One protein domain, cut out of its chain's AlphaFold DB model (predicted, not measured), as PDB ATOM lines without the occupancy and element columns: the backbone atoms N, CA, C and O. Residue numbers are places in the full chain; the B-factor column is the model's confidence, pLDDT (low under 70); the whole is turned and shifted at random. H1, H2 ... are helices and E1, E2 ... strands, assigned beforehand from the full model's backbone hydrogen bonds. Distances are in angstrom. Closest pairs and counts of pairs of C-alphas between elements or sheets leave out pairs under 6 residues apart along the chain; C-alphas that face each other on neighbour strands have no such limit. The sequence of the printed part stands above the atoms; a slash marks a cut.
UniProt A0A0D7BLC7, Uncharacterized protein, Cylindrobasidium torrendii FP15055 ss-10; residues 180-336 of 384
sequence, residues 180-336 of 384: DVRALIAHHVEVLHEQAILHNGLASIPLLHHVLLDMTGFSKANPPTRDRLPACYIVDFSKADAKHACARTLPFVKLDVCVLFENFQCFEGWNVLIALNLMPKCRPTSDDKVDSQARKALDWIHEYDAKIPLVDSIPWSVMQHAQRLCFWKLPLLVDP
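AT A GLANCE: This is residues 180 to 336 of the 384 residues of an uncharacterized protein of Cylindrobasidium torrendii FP15055 ss-10 (UniProt A0A0D7BLC7). What is the main picture? A short two-strand hairpin, E1 and E2, at one end and a helical hairpin, H4 and H5, toward the other have H1 and H3 between them, with long loops through and round the body; residues 306 to 312 stick out. What is it made of? The printed part has 157 residues, under half of them in named elements, in the order H1 E1 E2 H2 H3 H4 H5; it is mostly helix, with one antiparallel sheet, E1 - E2. How large is it? It is compact, with a radius of gyration of the C-alphas of 16.5 A and spans of 51 by 37 by 31 A.

IN THESE COORDINATES: Where are the strands? E1 is residues 211 to 214, from C-alpha 211 at (209.555, 162.404, 187.778), and E2 is residues 231 to 234. Where are the helices? H1 is residues 180 to 194, 20.7 A long; H2 is 261 to 264, H3 267 to 275. H4 is 293 to 307, 21.2 A, and H5 is 316 to 328, 17.4 A, ending at C-alpha 328 (200.545, 174.353, 207.629).

HOW THE PARTS SIT: How do the strands pair? E1 and E2 form an antiparallel hairpin, with N 212 and O 233 2.8 A apart, within hydrogen-bond range. What is near it? The closest C-alphas of H1 and E2, Ile 185 and Cys 232, are 7.0 A apart. H1, with residues 186 to 189 alone, only just touches H3, with 3 pairs of C-alphas within 8 A, the closest Ala 186 and Val 272 at 6.9 A; they run opposite ways at a shallow tilt of 2 degrees. H2 and H3 touch only at the corner, and only just, with 3 pairs of C-alphas within 8 A, the closest Phe 261 and Trp 270 at 6.3 A. What of H4 and H5? This helical hairpin touches, opposite ways at a steep tilt of 41 degrees, the closest C-alphas being Gln 293 and Phe 327 at 5.7 A; H3 and H4 are apart. Are the helix backbones complete? Every O i to N i+4 pair is within hydrogen-bond range in H1, H3 and H5, and 10 of 11 in H4; H2 is too short for such a pair.

THE WHOLE: Is there a cut, and which links are long? The printed part has no cut; the links H1 to E1, E1 to E2, E2 to H2 and H3 to H4 are long. Where is confidence low? The mean pLDDT of the printed part is 75.5, with 42 residues under 70, among them 282 to 291, 304 to 318 and 329 to 336.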
ATOM      1  N   ASP A 180     197.968 164.950 197.049       84.25
ATOM      2  CA  ASP A 180     198.946 164.166 197.808       84.25
ATOM      3  C   ASP A 180     200.149 163.752 196.946       84.25
ATOM      4  O   ASP A 180     201.291 163.829 197.395       84.25
ATOM      5  N   VAL A 181     199.928 163.393 195.675       85.25
ATOM      6  CA  VAL A 181     201.021 163.094 194.731       85.25
ATOM      7  C   VAL A 181     201.858 164.344 194.453       85.25
ATOM      8  O   VAL A 181     203.085 164.270 194.415       85.25
ATOM      9  N   ARG A 182     201.230 165.514 194.299       86.56
ATOM     10  CA  ARG A 182     201.959 166.784 194.138       86.56
ATOM     11  C   ARG A 182     202.809 167.103 195.364       86.56
ATOM     12  O   ARG A 182     203.965 167.485 195.205       86.56
ATOM     13  N   ALA A 183     202.261 166.915 196.564       84.69
ATOM     14  CA  ALA A 183     202.994 167.104 197.811       84.69
ATOM     15  C   ALA A 183     204.181 166.132 197.932       84.69
ATOM     16  O   ALA A 183     205.270 166.557 198.305       84.69
ATOM     17  N   LEU A 184     204.010 164.864 197.539       86.94
ATOM     18  CA  LEU A 184     205.090 163.872 197.508       86.94
ATOM     19  C   LEU A 184     206.249 164.305 196.597       86.94
ATOM     20  O   LEU A 184     207.408 164.256 197.004       86.94
ATOM     21  N   ILE A 185     205.937 164.760 195.380       87.44
ATOM     22  CA  ILE A 185     206.953 165.224 194.422       87.44
ATOM     23  C   ILE A 185     207.695 166.435 194.984       87.44
ATOM     24  O   ILE A 185     208.924 166.469 194.964       87.44
ATOM     25  N   ALA A 186     206.954 167.416 195.505       87.56
ATOM     26  CA  ALA A 186     207.527 168.622 196.087       87.56
ATOM     27  C   ALA A 186     208.445 168.290 197.271       87.56
ATOM     28  O   ALA A 186     209.564 168.791 197.335       87.56
ATOM     29  N   HIS A 187     208.025 167.363 198.131       85.50
ATOM     30  CA  HIS A 187     208.838 166.870 199.233       85.50
ATOM     31  C   HIS A 187     210.139 166.203 198.754       85.50
ATOM     32  O   HIS A 187     211.200 166.486 199.293       85.50
ATOM     33  N   HIS A 188     210.118 165.367 197.711       89.38
ATOM     34  CA  HIS A 188     211.357 164.766 197.187       89.38
ATOM     35  C   HIS A 188     212.335 165.809 196.627       89.38
ATOM     36  O   HIS A 188     213.541 165.692 196.843       89.38
ATOM     37  N   VAL A 189     211.836 166.857 195.961       89.38
ATOM     38  CA  VAL A 189     212.678 167.994 195.542       89.38
ATOM     39  C   VAL A 189     213.230 168.739 196.760       89.38
ATOM     40  O   VAL A 189     214.385 169.161 196.756       89.38
ATOM     41  N   GLU A 190     212.443 168.858 197.828       86.25
ATOM     42  CA  GLU A 190     212.882 169.476 199.079       86.25
ATOM     43  C   GLU A 190     214.086 168.765 199.675       86.25
ATOM     44  O   GLU A 190     215.097 169.405 199.968       86.25
ATOM     45  N   VAL A 191     213.980 167.439 199.782       85.25
ATOM     46  CA  VAL A 191     215.027 166.578 200.322       85.25
ATOM     47  C   VAL A 191     216.282 166.655 199.446       85.25
ATOM     48  O   VAL A 191     217.387 166.697 199.978       85.25
ATOM     49  N   LEU A 192     216.161 166.753 198.112       88.31
ATOM     50  CA  LEU A 192     217.325 167.011 197.248       88.31
ATOM     51  C   LEU A 192     218.030 168.317 197.630       88.31
ATOM     52  O   LEU A 192     219.247 168.328 197.826       88.31
ATOM     53  N   HIS A 193     217.270 169.401 197.777       88.06
ATOM     54  CA  HIS A 193     217.817 170.718 198.109       88.06
ATOM     55  C   HIS A 193     218.459 170.736 199.500       88.06
ATOM     56  O   HIS A 193     219.505 171.355 199.674       88.06
ATOM     57  N   GLU A 194     217.890 170.017 200.469       80.69
ATOM     58  CA  GLU A 194     218.470 169.826 201.809       80.69
ATOM     59  C   GLU A 194     219.784 169.033 201.771       80.69
ATOM     60  O   GLU A 194     220.674 169.256 202.590       80.69
ATOM     61  N   GLN A 195     219.958 168.164 200.775       82.06
ATOM     62  CA  GLN A 195     221.225 167.492 200.482       82.06
ATOM     63  C   GLN A 195     222.170 168.340 199.607       82.06
ATOM     64  O   GLN A 195     223.131 167.809 199.040       82.06
ATOM     65  N   ALA A 196     221.921 169.647 199.482       85.25
ATOM     66  CA  ALA A 196     222.660 170.575 198.627       85.25
ATOM     67  C   ALA A 196     222.678 170.179 197.138       85.25
ATOM     68  O   ALA A 196     223.619 170.503 196.411       85.25
ATOM     69  N   ILE A 197     221.639 169.476 196.670       88.62
ATOM     70  CA  ILE A 197     221.473 169.082 195.268       88.62
ATOM     71  C   ILE A 197     220.401 169.949 194.607       88.62
ATOM     72  O   ILE A 197     219.260 169.973 195.054       88.62
ATOM     73  N   LEU A 198     220.760 170.604 193.506       89.81
ATOM     74  CA  LEU A 198     219.842 171.260 192.574       89.81
ATOM     75  C   LEU A 198     219.751 170.399 191.316       89.81
ATOM     76  O   LEU A 198     220.782 170.099 190.719       89.81
ATOM     77  N   HIS A 199     218.557 169.990 190.890       90.50
ATOM     78  CA  HIS A 199     218.439 169.079 189.747       90.50
ATOM     79  C   HIS A 199     218.675 169.796 188.401       90.50
ATOM     80  O   HIS A 199     219.189 169.192 187.460       90.50
ATOM     81  N   ASN A 200     218.290 171.073 188.291       84.31
ATOM     82  CA  ASN A 200     218.230 171.956 187.109       84.31
ATOM     83  C   ASN A 200     217.368 171.456 185.939       84.31
ATOM     84  O   ASN A 200     216.801 172.251 185.190       84.31
ATOM     85  N   GLY A 201     217.226 170.143 185.775       76.88
ATOM     86  CA  GLY A 201     216.296 169.521 184.836       76.88
ATOM     87  C   GLY A 201     214.823 169.679 185.221       76.88
ATOM     88  O   GLY A 201     213.977 169.450 184.367       76.88
ATOM     89  N   LEU A 202     214.503 170.093 186.457       75.75
ATOM     90  CA  LEU A 202     213.129 170.295 186.943       75.75
ATOM     91  C   LEU A 202     212.648 171.757 186.828       75.75
ATOM     92  O   LEU A 202     211.582 172.071 187.353       75.75
ATOM     93  N   ALA A 203     213.385 172.636 186.122       57.56
ATOM     94  CA  ALA A 203     213.114 174.080 185.994       57.56
ATOM     95  C   ALA A 203     212.501 174.624 184.652       57.56
ATOM     96  O   ALA A 203     212.090 175.779 184.624       57.56
ATOM     97  N   SER A 204     212.332 173.851 183.558       53.84
ATOM     98  CA  SER A 204     211.714 174.264 182.256       53.84
ATOM     99  C   SER A 204     210.390 173.573 181.768       53.84
ATOM    100  O   SER A 204     210.399 172.433 181.316       53.84
ATOM    101  N   ILE A 205     209.217 174.234 181.766       49.75
ATOM    102  CA  ILE A 205     207.920 173.645 181.309       49.75
ATOM    103  C   ILE A 205     208.049 173.056 179.881       49.75
ATOM    104  O   ILE A 205     208.481 173.797 179.000       49.75
ATOM    105  N   PRO A 206     207.678 171.774 179.605       52.59
ATOM    106  CA  PRO A 206     206.875 170.829 180.398       52.59
ATOM    107  C   PRO A 206     207.728 169.764 181.132       52.59
ATOM    108  O   PRO A 206     208.418 168.939 180.537       52.59
ATOM    109  N   LEU A 207     207.680 169.749 182.460       56.28
ATOM    110  CA  LEU A 207     208.932 169.673 183.220       56.28
ATOM    111  C   LEU A 207     209.027 168.596 184.304       56.28
ATOM    112  O   LEU A 207     210.093 168.326 184.835       56.28
ATOM    113  N   LEU A 208     207.931 167.903 184.583       65.56
ATOM    114  CA  LEU A 208     207.949 166.728 185.459       65.56
ATOM    115  C   LEU A 208     208.276 165.451 184.670       65.56
ATOM    116  O   LEU A 208     207.858 164.361 185.040       65.56
ATOM    117  N   HIS A 209     208.991 165.559 183.544       70.50
ATOM    118  CA  HIS A 209     209.331 164.396 182.721       70.50
ATOM    119  C   HIS A 209     210.437 163.526 183.337       70.50
ATOM    120  O   HIS A 209     210.572 162.369 182.939       70.50
ATOM    121  N   HIS A 210     211.161 164.083 184.304       78.75
ATOM    122  CA  HIS A 210     212.165 163.441 185.151       78.75
ATOM    123  C   HIS A 210     211.586 162.879 186.458       78.75
ATOM    124  O   HIS A 210     212.317 162.318 187.268       78.75
ATOM    125  N   VAL A 211     210.274 163.015 186.662       81.50
ATOM    126  CA  VAL A 211     209.555 162.404 187.778       81.50
ATOM    127  C   VAL A 211     208.814 161.182 187.259       81.50
ATOM    128  O   VAL A 211     208.061 161.259 186.284       81.50
ATOM    129  N   LEU A 212     209.046 160.047 187.904       81.12
ATOM    130  CA  LEU A 212     208.477 158.756 187.549       81.12
ATOM    131  C   LEU A 212     207.634 158.247 188.727       81.12
ATOM    132  O   LEU A 212     208.121 158.191 189.851       81.12
ATOM    133  N   LEU A 213     206.376 157.878 188.475       80.50
ATOM    134  CA  LEU A 213     205.473 157.316 189.486       80.50
ATOM    135  C   LEU A 213     205.157 155.859 189.173       80.50
ATOM    136  O   LEU A 213     204.607 155.577 188.110       80.50
ATOM    137  N   ASP A 214     205.436 154.936 190.090       83.50
ATOM    138  CA  ASP A 214     204.999 153.550 189.938       83.50
ATOM    139  C   ASP A 214     203.508 153.422 190.263       83.50
ATOM    140  O   ASP A 214     203.095 153.270 191.412       83.50
ATOM    141  N   MET A 215     202.689 153.473 189.214       80.19
ATOM    142  CA  MET A 215     201.234 153.377 189.321       80.19
ATOM    143  C   MET A 215     200.727 151.927 189.404       80.19
ATOM    144  O   MET A 215     199.539 151.674 189.190       80.19
ATOM    145  N   THR A 216     201.598 150.951 189.678       81.81
ATOM    146  CA  THR A 216     201.193 149.552 189.856       81.81
ATOM    147  C   THR A 216     200.162 149.432 190.984       81.81
ATOM    148  O   THR A 216     200.381 149.861 192.112       81.81
ATOM    149  N   GLY A 217     199.002 148.849 190.670       84.25
ATOM    150  CA  GLY A 217     197.899 148.687 191.623       84.25
ATOM    151  C   GLY A 217     197.005 149.920 191.819       84.25
ATOM    152  O   GLY A 217     196.118 149.869 192.673       84.25
ATOM    153  N   PHE A 218     197.200 150.988 191.040       85.62
ATOM    154  CA  PHE A 218     196.327 152.164 190.993       85.62
ATOM    155  C   PHE A 218     195.540 152.218 189.680       85.62
ATOM    156  O   PHE A 218     195.962 151.677 188.656       85.62
ATOM    157  N   SER A 219     194.390 152.890 189.686       86.38
ATOM    158  CA  SER A 219     193.579 153.099 188.483       86.38
ATOM    159  C   SER A 219     192.756 154.380 188.585       86.38
ATOM    160  O   SER A 219     192.660 154.979 189.650       86.38
ATOM    161  N   LYS A 220     192.082 154.782 187.501       84.62
ATOM    162  CA  LYS A 220     191.145 155.917 187.547       84.62
ATOM    163  C   LYS A 220     190.029 155.724 188.590       84.62
ATOM    164  O   LYS A 220     189.575 156.706 189.162       84.62
ATOM    165  N   ALA A 221     189.587 154.483 188.816       87.62
ATOM    166  CA  ALA A 221     188.573 154.163 189.822       87.62
ATOM    167  C   ALA A 221     189.148 154.138 191.249       87.62
ATOM    168  O   ALA A 221     188.426 154.432 192.192       87.62
ATOM    169  N   ASN A 222     190.441 153.830 191.389       88.56
ATOM    170  CA  ASN A 222     191.166 153.763 192.657       88.56
ATOM    171  C   ASN A 222     192.450 154.613 192.569       88.56
ATOM    172  O   ASN A 222     193.545 154.051 192.406       88.56
ATOM    173  N   PRO A 223     192.327 155.955 192.578       87.75
ATOM    174  CA  PRO A 223     193.470 156.851 192.448       87.75
ATOM    175  C   PRO A 223     194.326 156.870 193.730       87.75
ATOM    176  O   PRO A 223     193.871 156.418 194.781       87.75
ATOM    177  N   PRO A 224     195.564 157.397 193.662       87.00
ATOM    178  CA  PRO A 224     196.390 157.638 194.841       87.00
ATOM    179  C   PRO A 224     195.714 158.514 195.891       87.00
ATOM    180  O   PRO A 224     195.083 159.518 195.554       87.00
ATOM    181  N   THR A 225     195.933 158.180 197.157       84.12
ATOM    182  CA  THR A 225     195.484 158.962 198.317       84.12
ATOM    183  C   THR A 225     196.641 159.148 199.290       84.12
ATOM    184  O   THR A 225     197.663 158.470 199.181       84.12
ATOM    185  N   ARG A 226     196.476 160.036 200.274       80.44
ATOM    186  CA  ARG A 226     197.446 160.254 201.358       80.44
ATOM    187  C   ARG A 226     197.947 158.963 202.023       80.44
ATOM    188  O   ARG A 226     199.144 158.833 202.250       80.44
ATOM    189  N   ASP A 227     197.053 158.012 202.290       81.62
ATOM    190  CA  ASP A 227     197.387 156.753 202.980       81.62
ATOM    191  C   ASP A 227     197.971 155.689 202.041       81.62
ATOM    192  O   ASP A 227     198.476 154.654 202.477       81.62
ATOM    193  N   ARG A 228     197.888 155.925 200.728       85.00
ATOM    194  CA  ARG A 228     198.348 154.995 199.702       85.00
ATOM    195  C   ARG A 228     198.893 155.764 198.504       85.00
ATOM    196  O   ARG A 228     198.225 155.930 197.482       85.00
ATOM    197  N   LEU A 229     200.136 156.209 198.642       87.50
ATOM    198  CA  LEU A 229     200.876 156.899 197.593       87.50
ATOM    199  C   LEU A 229     201.647 155.913 196.698       87.50
ATOM    200  O   LEU A 229     202.121 154.884 197.188       87.50
ATOM    201  N   PRO A 230     201.791 156.198 195.390       86.38
ATOM    202  CA  PRO A 230     202.691 155.449 194.524       86.38
ATOM    203  C   PRO A 230     204.144 155.712 194.922       86.38
ATOM    204  O   PRO A 230     204.478 156.784 195.431       86.38
ATOM    205  N   ALA A 231     205.030 154.763 194.620       87.06
ATOM    206  CA  ALA A 231     206.457 155.043 194.693       87.06
ATOM    207  C   ALA A 231     206.802 156.146 193.679       87.06
ATOM    208  O   ALA A 231     206.415 156.063 192.511       87.06
ATOM    209  N   CYS A 232     207.507 157.178 194.131       86.81
ATOM    210  CA  CYS A 232     207.892 158.331 193.326       86.81
ATOM    211  C   CYS A 232     209.407 158.364 193.189       86.81
ATOM    212  O   CYS A 232     210.117 158.220 194.179       86.81
ATOM    213  N   TYR A 233     209.896 158.574 191.971       87.12
ATOM    214  CA  TYR A 233     211.319 158.585 191.667       87.12
ATOM    215  C   TYR A 233     211.709 159.821 190.866       87.12
ATOM    216  O   TYR A 233     210.967 160.251 189.983       87.12
ATOM    217  N   ILE A 234     212.893 160.360 191.149       87.81
ATOM    218  CA  ILE A 234     213.514 161.446 190.381       87.81
ATOM    219  C   ILE A 234     214.695 160.861 189.599       87.81
ATOM    220  O   ILE A 234     215.506 160.123 190.159       87.81
ATOM    221  N   VAL A 235     214.773 161.154 188.300       85.62
ATOM    222  CA  VAL A 235     215.777 160.604 187.373       85.62
ATOM    223  C   VAL A 235     216.385 161.682 186.477       85.62
ATOM    224  O   VAL A 235     215.752 162.699 186.246       85.62
ATOM    225  N   ASP A 236     217.530 161.385 185.856       83.31
ATOM    226  CA  ASP A 236     218.228 162.258 184.894       83.31
ATOM    227  C   ASP A 236     218.853 163.516 185.521       83.31
ATOM    228  O   ASP A 236     218.456 164.653 185.276       83.31
ATOM    229  N   PHE A 237     219.914 163.293 186.287       87.75
ATOM    230  CA  PHE A 237     220.733 164.304 186.946       87.75
ATOM    231  C   PHE A 237     221.834 164.867 186.033       87.75
ATOM    232  O   PHE A 237     222.795 165.463 186.511       87.75
ATOM    233  N   SER A 238     221.692 164.742 184.709       83.00
ATOM    234  CA  SER A 238     222.675 165.229 183.724       83.00
ATOM    235  C   SER A 238     222.955 166.736 183.794       83.00
ATOM    236  O   SER A 238     223.976 167.200 183.297       83.00
ATOM    237  N   LYS A 239     222.055 167.515 184.406       84.94
ATOM    238  CA  LYS A 239     222.196 168.967 184.614       84.94
ATOM    239  C   LYS A 239     222.365 169.353 186.084       84.94
ATOM    240  O   LYS A 239     222.397 170.546 186.394       84.94
ATOM    241  N   ALA A 240     222.416 168.375 186.982       89.31
ATOM    242  CA  ALA A 240     222.369 168.631 188.409       89.31
ATOM    243  C   ALA A 240     223.671 169.251 188.937       89.31
ATOM    244  O   ALA A 240     224.753 169.054 188.386       89.31
ATOM    245  N   ASP A 241     223.553 169.986 190.039       89.38
ATOM    246  CA  ASP A 241     224.667 170.542 190.805       89.38
ATOM    247  C   ASP A 241     224.554 170.091 192.268       89.38
ATOM    248  O   ASP A 241     223.463 170.046 192.828       89.38
ATOM    249  N   ALA A 242     225.683 169.746 192.888       86.12
ATOM    250  CA  ALA A 242     225.786 169.285 194.274       86.12
ATOM    251  C   ALA A 242     226.352 170.358 195.225       86.12
ATOM    252  O   ALA A 242     226.810 170.040 196.324       86.12
ATOM    253  N   LYS A 243     226.377 171.623 194.785       82.50
ATOM    254  CA  LYS A 243     226.802 172.795 195.569       82.50
ATOM    255  C   LYS A 243     225.650 173.758 195.862       82.50
ATOM    256  O   LYS A 243     225.873 174.943 196.104       82.50
ATOM    257  N   HIS A 244     224.413 173.272 195.816       85.00
ATOM    258  CA  HIS A 244     223.249 174.123 195.992       85.00
ATOM    259  C   HIS A 244     223.123 174.602 197.440       85.00
ATOM    260  O   HIS A 244     222.807 173.825 198.336       85.00
ATOM    261  N   ALA A 245     223.318 175.899 197.660       79.12
ATOM    262  CA  ALA A 245     222.903 176.562 198.888       79.12
ATOM    263  C   ALA A 245     221.464 177.057 198.699       79.12
ATOM    264  O   ALA A 245     221.233 178.099 198.084       79.12
ATOM    265  N   CYS A 246     220.487 176.270 199.153       82.25
ATOM    266  CA  CYS A 246     219.079 176.601 198.957       82.25
ATOM    267  C   CYS A 246     218.689 177.837 199.773       82.25
ATOM    268  O   CYS A 246     218.481 177.747 200.980       82.25
ATOM    269  N   ALA A 247     218.539 178.979 199.104       79.75
ATOM    270  CA  ALA A 247     218.104 180.230 199.721       79.75
ATOM    271  C   ALA A 247     216.576 180.317 199.892       79.75
ATOM    272  O   ALA A 247     216.047 181.400 200.105       79.75
ATOM    273  N   ARG A 248     215.834 179.205 199.734       81.62
ATOM    274  CA  ARG A 248     214.372 179.270 199.597       81.62
ATOM    275  C   ARG A 248     213.716 179.831 200.857       81.62
ATOM    276  O   ARG A 248     213.883 179.257 201.919       81.62
ATOM    277  N   THR A 249     212.911 180.870 200.772       78.50
ATOM    278  CA  THR A 249     212.330 181.485 201.983       78.50
ATOM    279  C   THR A 249     211.172 180.675 202.593       78.50
ATOM    280  O   THR A 249     210.843 180.807 203.764       78.50
ATOM    281  N   LEU A 250     210.525 179.828 201.791       82.88
ATOM    282  CA  LEU A 250     209.337 179.070 202.174       82.88
ATOM    283  C   LEU A 250     209.545 177.570 201.921       82.88
ATOM    284  O   LEU A 250     210.259 177.199 200.981       82.88
ATOM    285  N   PRO A 251     208.909 176.691 202.717       82.00
ATOM    286  CA  PRO A 251     208.942 175.255 202.475       82.00
ATOM    287  C   PRO A 251     208.156 174.885 201.208       82.00
ATOM    288  O   PRO A 251     207.283 175.629 200.749       82.00
ATOM    289  N   PHE A 252     208.419 173.701 200.654       85.56
ATOM    290  CA  PHE A 252     207.663 173.157 199.521       85.56
ATOM    291  C   PHE A 252     206.293 172.614 199.945       85.56
ATOM    292  O   PHE A 252     206.048 171.411 200.002       85.56
ATOM    293  N   VAL A 253     205.370 173.534 200.216       84.62
ATOM    294  CA  VAL A 253     203.989 173.258 200.635       84.62
ATOM    295  C   VAL A 253     202.985 173.943 199.713       84.62
ATOM    296  O   VAL A 253     203.339 174.775 198.876       84.62
ATOM    297  N   LYS A 254     201.702 173.593 199.856       85.00
ATOM    298  CA  LYS A 254     200.631 174.310 199.165       85.00
ATOM    299  C   LYS A 254     200.475 175.707 199.771       85.00
ATOM    300  O   LYS A 254     200.100 175.844 200.932       85.00
ATOM    301  N   LEU A 255     200.713 176.724 198.958       84.94
ATOM    302  CA  LEU A 255     200.533 178.130 199.277       84.94
ATOM    303  C   LEU A 255     199.129 178.583 198.862       84.94
ATOM    304  O   LEU A 255     198.592 178.190 197.824       84.94
ATOM    305  N   ASP A 256     198.539 179.418 199.701       81.19
ATOM    306  CA  ASP A 256     197.243 180.065 199.510       81.19
ATOM    307  C   ASP A 256     197.326 181.298 198.596       81.19
ATOM    308  O   ASP A 256     196.328 181.693 197.995       81.19
ATOM    309  N   VAL A 257     198.524 181.858 198.423       82.12
ATOM    310  CA  VAL A 257     198.806 183.029 197.581       82.12
ATOM    311  C   VAL A 257     199.875 182.733 196.528       82.12
ATOM    312  O   VAL A 257     200.728 181.865 196.716       82.12
ATOM    313  N   CYS A 258     199.847 183.460 195.404       83.00
ATOM    314  CA  CYS A 258     200.984 183.470 194.477       83.00
ATOM    315  C   CYS A 258     202.151 184.200 195.156       83.00
ATOM    316  O   CYS A 258     202.031 185.370 195.521       83.00
ATOM    317  N   VAL A 259     203.279 183.506 195.302       82.12
ATOM    318  CA  VAL A 259     204.527 184.079 195.810       82.12
ATOM    319  C   VAL A 259     205.432 184.387 194.625       82.12
ATOM    320  O   VAL A 259     205.667 183.531 193.770       82.12
ATOM    321  N   LEU A 260     205.914 185.626 194.550       83.06
ATOM    322  CA  LEU A 260     206.851 186.048 193.513       83.06
ATOM    323  C   LEU A 260     208.223 185.400 193.728       83.06
ATOM    324  O   LEU A 260     208.579 185.037 194.849       83.06
ATOM    325  N   PHE A 261     208.993 185.244 192.653       82.56
ATOM    326  CA  PHE A 261     210.288 184.568 192.711       82.56
ATOM    327  C   PHE A 261     211.253 185.248 193.693       82.56
ATOM    328  O   PHE A 261     211.933 184.558 194.449       82.56
ATOM    329  N   GLU A 262     211.258 186.579 193.744       82.38
ATOM    330  CA  GLU A 262     212.094 187.404 194.628       82.38
ATOM    331  C   GLU A 262     211.849 187.087 196.105       82.38
ATOM    332  O   GLU A 262     212.769 187.136 196.919       82.38
ATOM    333  N   ASN A 263     210.612 186.699 196.421       79.31
ATOM    334  CA  ASN A 263     210.196 186.322 197.760       79.31
ATOM    335  C   ASN A 263     210.357 184.836 198.029       79.31
ATOM    336  O   ASN A 263     210.194 184.482 199.179       79.31
ATOM    337  N   PHE A 264     210.617 183.981 197.030       81.88
ATOM    338  CA  PHE A 264     210.861 182.544 197.213       81.88
ATOM    339  C   PHE A 264     212.349 182.185 197.140       81.88
ATOM    340  O   PHE A 264     212.757 181.237 197.787       81.88
ATOM    341  N   GLN A 265     213.159 182.913 196.365       82.50
ATOM    342  CA  GLN A 265     214.632 182.863 196.327       82.50
ATOM    343  C   GLN A 265     215.292 181.534 195.891       82.50
ATOM    344  O   GLN A 265     216.513 181.401 195.924       82.50
ATOM    345  N   CYS A 266     214.528 180.559 195.388       87.31
ATOM    346  CA  CYS A 266     215.067 179.362 194.726       87.31
ATOM    347  C   CYS A 266     214.353 179.094 193.395       87.31
ATOM    348  O   CYS A 266     213.151 178.842 193.372       87.31
ATOM    349  N   PHE A 267     215.083 179.141 192.272       87.19
ATOM    350  CA  PHE A 267     214.472 179.136 190.935       87.19
ATOM    351  C   PHE A 267     213.836 177.791 190.579       87.19
ATOM    352  O   PHE A 267     212.688 177.751 190.140       87.19
ATOM    353  N   GLU A 268     214.546 176.680 190.793       87.69
ATOM    354  CA  GLU A 268     213.968 175.344 190.599       87.69
ATOM    355  C   GLU A 268     212.760 175.143 191.512       87.69
ATOM    356  O   GLU A 268     211.702 174.728 191.050       87.69
ATOM    357  N   GLY A 269     212.892 175.513 192.786       87.81
ATOM    358  CA  GLY A 269     211.824 175.361 193.760       87.81
ATOM    359  C   GLY A 269     210.563 176.153 193.417       87.81
ATOM    360  O   GLY A 269     209.457 175.615 193.437       87.81
ATOM    361  N   TRP A 270     210.727 177.412 193.017       87.44
ATOM    362  CA  TRP A 270     209.629 178.265 192.579       87.44
ATOM    363  C   TRP A 270     208.924 177.693 191.341       87.44
ATOM    364  O   TRP A 270     207.695 177.595 191.303       87.44
ATOM    365  N   ASN A 271     209.693 177.222 190.352       85.00
ATOM    366  CA  ASN A 271     209.133 176.561 189.172       85.00
ATOM    367  C   ASN A 271     208.396 175.264 189.524       85.00
ATOM    368  O   ASN A 271     207.354 174.979 188.932       85.00
ATOM    369  N   VAL A 272     208.891 174.497 190.499       86.50
ATOM    370  CA  VAL A 272     208.233 173.286 191.003       86.50
ATOM    371  C   VAL A 272     206.880 173.622 191.635       86.50
ATOM    372  O   VAL A 272     205.887 172.971 191.302       86.50
ATOM    373  N   LEU A 273     206.788 174.683 192.447       86.31
ATOM    374  CA  LEU A 273     205.511 175.137 193.016       86.31
ATOM    375  C   LEU A 273     204.485 175.503 191.930       86.31
ATOM    376  O   LEU A 273     203.316 175.117 192.026       86.31
ATOM    377  N   ILE A 274     204.916 176.180 190.859       83.62
ATOM    378  CA  ILE A 274     204.059 176.492 189.699       83.62
ATOM    379  C   ILE A 274     203.642 175.220 188.972       83.62
ATOM    380  O   ILE A 274     202.464 175.024 188.658       83.62
ATOM    381  N   ALA A 275     204.614 174.363 188.656       81.00
ATOM    382  CA  ALA A 275     204.405 173.175 187.845       81.00
ATOM    383  C   ALA A 275     203.421 172.204 188.509       81.00
ATOM    384  O   ALA A 275     202.581 171.623 187.819       81.00
ATOM    385  N   LEU A 276     203.490 172.092 189.838       84.19
ATOM    386  CA  LEU A 276     202.623 171.250 190.657       84.19
ATOM    387  C   LEU A 276     201.307 171.939 191.061       84.19
ATOM    388  O   LEU A 276     200.478 171.320 191.721       84.19
ATOM    389  N   ASN A 277     201.067 173.190 190.649       83.88
ATOM    390  CA  ASN A 277     199.942 174.018 191.110       83.88
ATOM    391  C   ASN A 277     199.831 174.042 192.649       83.88
ATOM    392  O   ASN A 277     198.733 173.957 193.206       83.88
ATOM    393  N   LEU A 278     200.976 174.108 193.328       86.50
ATOM    394  CA  LEU A 278     201.049 174.304 194.773       86.50
ATOM    395  C   LEU A 278     200.886 175.772 195.151       86.50
ATOM    396  O   LEU A 278     200.726 176.061 196.323       86.50
ATOM    397  N   MET A 279     200.852 176.680 194.180       85.19
ATOM    398  CA  MET A 279     200.393 178.047 194.380       85.19
ATOM    399  C   MET A 279     199.405 178.463 193.280       85.19
ATOM    400  O   MET A 279     199.441 177.901 192.175       85.19
ATOM    401  N   PRO A 280     198.508 179.430 193.550       80.44
ATOM    402  CA  PRO A 280     197.629 180.007 192.539       80.44
ATOM    403  C   PRO A 280     198.406 180.558 191.337       80.44
ATOM    404  O   PRO A 280     199.535 181.033 191.461       80.44
ATOM    405  N   LYS A 281     197.782 180.546 190.151       73.25
ATOM    406  CA  LYS A 281     198.347 181.216 188.969       73.25
ATOM    407  C   LYS A 281     198.411 182.719 189.230       73.25
ATOM    408  O   LYS A 281     197.407 183.324 189.596       73.25
ATOM    409  N   CYS A 282     199.563 183.322 188.984       66.69
ATOM    410  CA  CYS A 282     199.757 184.741 189.237       66.69
ATOM    411  C   CYS A 282     198.933 185.600 188.261       66.69
ATOM    412  O   CYS A 282     199.184 185.622 187.055       66.69
ATOM    413  N   ARG A 283     197.958 186.327 188.808       55.16
ATOM    414  CA  ARG A 283     197.470 187.615 188.302       55.16
ATOM    415  C   ARG A 283     197.285 188.518 189.522       55.16
ATOM    416  O   ARG A 283     196.235 188.435 190.149       55.16
ATOM    417  N   PRO A 284     198.284 189.317 189.918       49.16
ATOM    418  CA  PRO A 284     198.088 190.241 191.018       49.16
ATOM    419  C   PRO A 284     197.372 191.490 190.489       49.16
ATOM    420  O   PRO A 284     197.967 192.292 189.775       49.16
ATOM    421  N   THR A 285     196.093 191.657 190.822       46.53
ATOM    422  CA  THR A 285     195.551 193.003 191.062       46.53
ATOM    423  C   THR A 285     195.824 193.341 192.523       46.53
ATOM    424  O   THR A 285     195.726 192.480 193.390       46.53
ATOM    425  N   SER A 286     196.256 194.571 192.764       47.66
ATOM    426  CA  SER A 286     197.093 195.060 193.866       47.66
ATOM    427  C   SER A 286     196.629 194.882 195.320       47.66
ATOM    428  O   SER A 286     197.322 195.389 196.191       47.66
ATOM    429  N   ASP A 287     195.537 194.186 195.642       47.91
ATOM    430  CA  ASP A 287     194.884 194.378 196.950       47.91
ATOM    431  C   ASP A 287     194.345 193.130 197.660       47.91
ATOM    432  O   ASP A 287     193.504 193.250 198.551       47.91
ATOM    433  N   ASP A 288     194.890 191.936 197.406       48.66
ATOM    434  CA  ASP A 288     194.674 190.823 198.344       48.66
ATOM    435  C   ASP A 288     195.570 191.005 199.586       48.66
ATOM    436  O   ASP A 288     196.595 190.339 199.776       48.66
ATOM    437  N   LYS A 289     195.140 191.946 200.440       45.41
ATOM    438  CA  LYS A 289     195.509 192.140 201.854       45.41
ATOM    439  C   LYS A 289     194.912 191.040 202.739       45.41
ATOM    440  O   LYS A 289     194.411 191.307 203.828       45.41
ATOM    441  N   VAL A 290     194.893 189.804 202.255       49.97
ATOM    442  CA  VAL A 290     194.450 188.678 203.070       49.97
ATOM    443  C   VAL A 290     195.678 188.121 203.768       49.97
ATOM    444  O   VAL A 290     196.669 187.784 203.119       49.97
ATOM    445  N   ASP A 291     195.575 188.087 205.090       56.62
ATOM    446  CA  ASP A 291     196.424 187.482 206.116       56.62
ATOM    447  C   ASP A 291     196.848 186.033 205.784       56.62
ATOM    448  O   ASP A 291     196.454 185.066 206.436       56.62
ATOM    449  N   SER A 292     197.632 185.863 204.724       74.88
ATOM    450  CA  SER A 292     197.957 184.550 204.190       74.88
ATOM    451  C   SER A 292     199.031 183.864 205.027       74.88
ATOM    452  O   SER A 292     199.944 184.506 205.555       74.88
ATOM    453  N   GLN A 293     198.946 182.539 205.131       80.56
ATOM    454  CA  GLN A 293     199.932 181.735 205.859       80.56
ATOM    455  C   GLN A 293     201.340 181.926 205.287       80.56
ATOM    456  O   GLN A 293     202.308 182.047 206.034       80.56
ATOM    457  N   ALA A 294     201.444 182.031 203.959       80.94
ATOM    458  CA  ALA A 294     202.712 182.292 203.290       80.94
ATOM    459  C   ALA A 294     203.277 183.687 203.606       80.94
ATOM    460  O   ALA A 294     204.480 183.807 203.810       80.94
ATOM    461  N   ARG A 295     202.438 184.735 203.673       81.06
ATOM    462  CA  ARG A 295     202.885 186.091 204.044       81.06
ATOM    463  C   ARG A 295     203.383 186.122 205.484       81.06
ATOM    464  O   ARG A 295     204.508 186.537 205.707       81.06
ATOM    465  N   LYS A 296     202.615 185.556 206.421       82.25
ATOM    466  CA  LYS A 296     203.014 185.446 207.835       82.25
ATOM    467  C   LYS A 296     204.334 184.687 208.004       82.25
ATOM    468  O   LYS A 296     205.173 185.084 208.803       82.25
ATOM    469  N   ALA A 297     204.550 183.628 207.223       81.44
ATOM    470  CA  ALA A 297     205.810 182.890 207.223       81.44
ATOM    471  C   ALA A 297     207.000 183.707 206.696       81.44
ATOM    472  O   ALA A 297     208.096 183.575 207.237       81.44
ATOM    473  N   LEU A 298     206.790 184.541 205.671       79.94
ATOM    474  CA  LEU A 298     207.803 185.465 205.152       79.94
ATOM    475  C   LEU A 298     208.115 186.585 206.150       79.94
ATOM    476  O   LEU A 298     209.282 186.867 206.402       79.94
ATOM    477  N   ASP A 299     207.092 187.175 206.766       81.19
ATOM    478  CA  ASP A 299     207.264 188.222 207.776       81.19
ATOM    479  C   ASP A 299     208.041 187.690 208.990       81.19
ATOM    480  O   ASP A 299     208.929 188.369 209.508       81.19
ATOM    481  N   TRP A 300     207.804 186.429 209.378       79.12
ATOM    482  CA  TRP A 300     208.530 185.776 210.471       79.12
ATOM    483  C   TRP A 300     210.048 185.728 210.236       79.12
ATOM    484  O   TRP A 300     210.830 185.893 211.171       79.12
ATOM    485  N   ILE A 301     210.482 185.563 208.986       72.44
ATOM    486  CA  ILE A 301     211.906 185.564 208.625       72.44
ATOM    487  C   ILE A 301     212.513 186.941 208.869       72.44
ATOM    488  O   ILE A 301     213.556 187.052 209.507       72.44
ATOM    489  N   HIS A 302     211.831 187.988 208.405       73.06
ATOM    490  CA  HIS A 302     212.279 189.364 208.588       73.06
ATOM    491  C   HIS A 302     212.348 189.751 210.069       73.06
ATOM    492  O   HIS A 302     213.305 190.400 210.490       73.06
ATOM    493  N   GLU A 303     211.369 189.326 210.873       72.88
ATOM    494  CA  GLU A 303     211.391 189.534 212.322       72.88
ATOM    495  C   GLU A 303     212.538 188.790 213.008       72.88
ATOM    496  O   GLU A 303     213.154 189.328 213.929       72.88
ATOM    497  N   TYR A 304     212.819 187.556 212.585       65.81
ATOM    498  CA  TYR A 304     213.890 186.741 213.144       65.81
ATOM    499  C   TYR A 304     215.274 187.328 212.828       65.81
ATOM    500  O   TYR A 304     216.067 187.554 213.746       65.81
ATOM    501  N   ASP A 305     215.534 187.653 211.559       65.19
ATOM    502  CA  ASP A 305     216.800 188.248 211.105       65.19
ATOM    503  C   ASP A 305     217.077 189.604 211.775       65.19
ATOM    504  O   ASP A 305     218.229 189.960 212.017       65.19
ATOM    505  N   ALA A 306     216.027 190.359 212.115       67.19
ATOM    506  CA  ALA A 306     216.154 191.626 212.831       67.19
ATOM    507  C   ALA A 306     216.495 191.462 214.326       67.19
ATOM    508  O   ALA A 306     217.039 192.390 214.929       67.19
ATOM    509  N   LYS A 307     216.157 190.318 214.940       62.19
ATOM    510  CA  LYS A 307     216.258 190.096 216.395       62.19
ATOM    511  C   LYS A 307     217.489 189.287 216.819       62.19
ATOM    512  O   LYS A 307     217.925 189.444 217.957       62.19
ATOM    513  N   ILE A 308     218.044 188.426 215.960       53.59
ATOM    514  CA  ILE A 308     219.104 187.479 216.355       53.59
ATOM    515  C   ILE A 308     220.462 187.901 215.759       53.59
ATOM    516  O   ILE A 308     220.580 188.019 214.539       53.59
ATOM    517  N   PRO A 309     221.522 188.097 216.574       51.28
ATOM    518  CA  PRO A 309     222.875 188.311 216.065       51.28
ATOM    519  C   PRO A 309     223.302 187.167 215.131       51.28
ATOM    520  O   PRO A 309     223.165 186.000 215.485       51.28
ATOM    521  N   LEU A 310     223.874 187.485 213.962       50.84
ATOM    522  CA  LEU A 310     224.270 186.518 212.913       50.84
ATOM    523  C   LEU A 310     225.044 185.282 213.421       50.84
ATOM    524  O   LEU A 310     224.937 184.205 212.835       50.84
ATOM    525  N   VAL A 311     225.808 185.441 214.504       39.59
ATOM    526  CA  VAL A 311     226.614 184.394 215.159       39.59
ATOM    527  C   VAL A 311     225.791 183.298 215.851       39.59
ATOM    528  O   VAL A 311     226.297 182.188 215.983       39.59
ATOM    529  N   ASP A 312     224.535 183.571 216.214       43.06
ATOM    530  CA  ASP A 312     223.607 182.636 216.872       43.06
ATOM    531  C   ASP A 312     222.421 182.255 215.959       43.06
ATOM    532  O   ASP A 312     221.387 181.765 216.417       43.06
ATOM    533  N   SER A 313     222.548 182.491 214.647       51.44
ATOM    534  CA  SER A 313     221.485 182.211 213.680       51.44
ATOM    535  C   SER A 313     221.117 180.721 213.635       51.44
ATOM    536  O   SER A 313     221.949 179.825 213.467       51.44
ATOM    537  N   ILE A 314     219.822 180.447 213.777       54.41
ATOM    538  CA  ILE A 314     219.230 179.134 213.571       54.41
ATOM    539  C   ILE A 314     219.419 178.751 212.101       54.41
ATOM    540  O   ILE A 314     219.152 179.574 211.220       54.41
ATOM    541  N   PRO A 315     219.848 177.511 211.802       61.19
ATOM    542  CA  PRO A 315     219.966 177.062 210.430       61.19
ATOM    543  C   PRO A 315     218.643 177.235 209.700       61.19
ATOM    544  O   PRO A 315     217.580 176.872 210.199       61.19
ATOM    545  N   TRP A 316     218.729 177.731 208.478       64.75
ATOM    546  CA  TRP A 316     217.583 178.025 207.632       64.75
ATOM    547  C   TRP A 316     216.575 176.863 207.493       64.75
ATOM    548  O   TRP A 316     215.358 177.056 207.470       64.75
ATOM    549  N   SER A 317     217.075 175.625 207.493       60.03
ATOM    550  CA  SER A 317     216.254 174.413 207.502       60.03
ATOM    551  C   SER A 317     215.331 174.321 208.721       60.03
ATOM    552  O   SER A 317     214.198 173.869 208.591       60.03
ATOM    553  N   VAL A 318     215.767 174.769 209.896       65.12
ATOM    554  CA  VAL A 318     214.983 174.738 211.137       65.12
ATOM    555  C   VAL A 318     213.885 175.808 211.124       65.12
ATOM    556  O   VAL A 318     212.765 175.520 211.543       65.12
ATOM    557  N   MET A 319     214.146 176.990 210.550       72.44
ATOM    558  CA  MET A 319     213.112 178.013 210.319       72.44
ATOM    559  C   MET A 319     211.992 177.474 209.420       72.44
ATOM    560  O   MET A 319     210.813 177.561 209.755       72.44
ATOM    561  N   GLN A 320     212.348 176.809 208.319       72.38
ATOM    562  CA  GLN A 320     211.362 176.176 207.436       72.38
ATOM    563  C   GLN A 320     210.549 175.083 208.139       72.38
ATOM    564  O   GLN A 320     209.352 174.943 207.893       72.38
ATOM    565  N   HIS A 321     211.174 174.316 209.036       69.62
ATOM    566  CA  HIS A 321     210.462 173.339 209.860       69.62
ATOM    567  C   HIS A 321     209.448 174.012 210.793       69.62
ATOM    568  O   HIS A 321     208.299 173.573 210.854       69.62
ATOM    569  N   ALA A 322     209.842 175.093 211.469       68.94
ATOM    570  CA  ALA A 322     208.946 175.865 212.327       68.94
ATOM    571  C   ALA A 322     207.760 176.432 211.529       68.94
ATOM    572  O   ALA A 322     206.608 176.246 211.919       68.94
ATOM    573  N   GLN A 323     208.013 177.003 210.349       76.38
ATOM    574  CA  GLN A 323     206.966 177.482 209.443       76.38
ATOM    575  C   GLN A 323     205.952 176.374 209.086       76.38
ATOM    576  O   GLN A 323     204.742 176.606 209.149       76.38
ATOM    577  N   ARG A 324     206.406 175.151 208.756       72.44
ATOM    578  CA  ARG A 324     205.506 174.014 208.452       72.44
ATOM    579  C   ARG A 324     204.600 173.653 209.627       72.44
ATOM    580  O   ARG A 324     203.428 173.341 209.409       72.44
ATOM    581  N   LEU A 325     205.137 173.661 210.844       68.00
ATOM    582  CA  LEU A 325     204.384 173.328 212.051       68.00
ATOM    583  C   LEU A 325     203.364 174.420 212.385       68.00
ATOM    584  O   LEU A 325     202.190 174.109 212.575       68.00
ATOM    585  N   CYS A 326     203.794 175.680 212.388       70.19
ATOM    586  CA  CYS A 326     202.976 176.802 212.837       70.19
ATOM    587  C   CYS A 326     201.876 177.183 211.841       70.19
ATOM    588  O   CYS A 326     200.755 177.471 212.256       70.19
ATOM    589  N   PHE A 327     202.156 177.157 210.535       73.69
ATOM    590  CA  PHE A 327     201.182 177.622 209.545       73.69
ATOM    591  C   PHE A 327     200.450 176.479 208.845       73.69
ATOM    592  O   PHE A 327     199.230 176.519 208.731       73.69
ATOM    593  N   TRP A 328     201.155 175.427 208.425       74.25
ATOM    594  CA  TRP A 328     200.545 174.353 207.629       74.25
ATOM    595  C   TRP A 328     200.139 173.116 208.436       74.25
ATOM    596  O   TRP A 328     199.464 172.244 207.892       74.25
ATOM    597  N   LYS A 329     200.505 173.038 209.724       66.44
ATOM    598  CA  LYS A 329     200.199 171.911 210.622       66.44
ATOM    599  C   LYS A 329     200.589 170.553 210.017       66.44
ATOM    600  O   LYS A 329     199.804 169.605 210.026       66.44
ATOM    601  N   LEU A 330     201.807 170.454 209.466       62.16
ATOM    602  CA  LEU A 330     202.324 169.247 208.795       62.16
ATOM    603  C   LEU A 330     203.389 168.511 209.641       62.16
ATOM    604  O   LEU A 330     204.572 168.556 209.302       62.16
ATOM    605  N   PRO A 331     203.011 167.783 210.713       49.06
ATOM    606  CA  PRO A 331     203.965 167.130 211.620       49.06
ATOM    607  C   PRO A 331     204.671 165.904 211.014       49.06
ATOM    608  O   PRO A 331     205.683 165.457 211.544       49.06
ATOM    609  N   LEU A 332     204.153 165.344 209.915       43.25
ATOM    610  CA  LEU A 332     204.693 164.137 209.265       43.25
ATOM    611  C   LEU A 332     205.869 164.417 208.314       43.25
ATOM    612  O   LEU A 332     206.533 163.478 207.892       43.25
ATOM    613  N   LEU A 333     206.127 165.685 207.980       46.94
ATOM    614  CA  LEU A 333     207.261 166.120 207.150       46.94
ATOM    615  C   LEU A 333     208.420 166.656 208.009       46.94
ATOM    616  O   LEU A 333     209.215 167.478 207.557       46.94
ATOM    617  N   VAL A 334     208.469 166.235 209.274       45.78
ATOM    618  CA  VAL A 334     209.504 166.611 210.237       45.78
ATOM    619  C   VAL A 334     210.633 165.590 210.152       45.78
ATOM    620  O   VAL A 334     210.406 164.411 210.425       45.78
ATOM    621  N   ASP A 335     211.838 166.043 209.792       42.09
ATOM    622  CA  ASP A 335     213.034 165.198 209.781       42.09
ATOM    623  C   ASP A 335     213.293 164.617 211.189       42.09
ATOM    624  O   ASP A 335     213.540 165.372 212.138       42.09
ATOM    625  N   PRO A 336     213.270 163.282 211.365       38.94
ATOM    626  CA  PRO A 336     213.593 162.653 212.638       38.94
ATOM    627  C   PRO A 336     215.018 162.950 213.128       38.94
ATOM    628  O   PRO A 336     215.256 162.905 214.330       38.94
TER     629      PRO A 336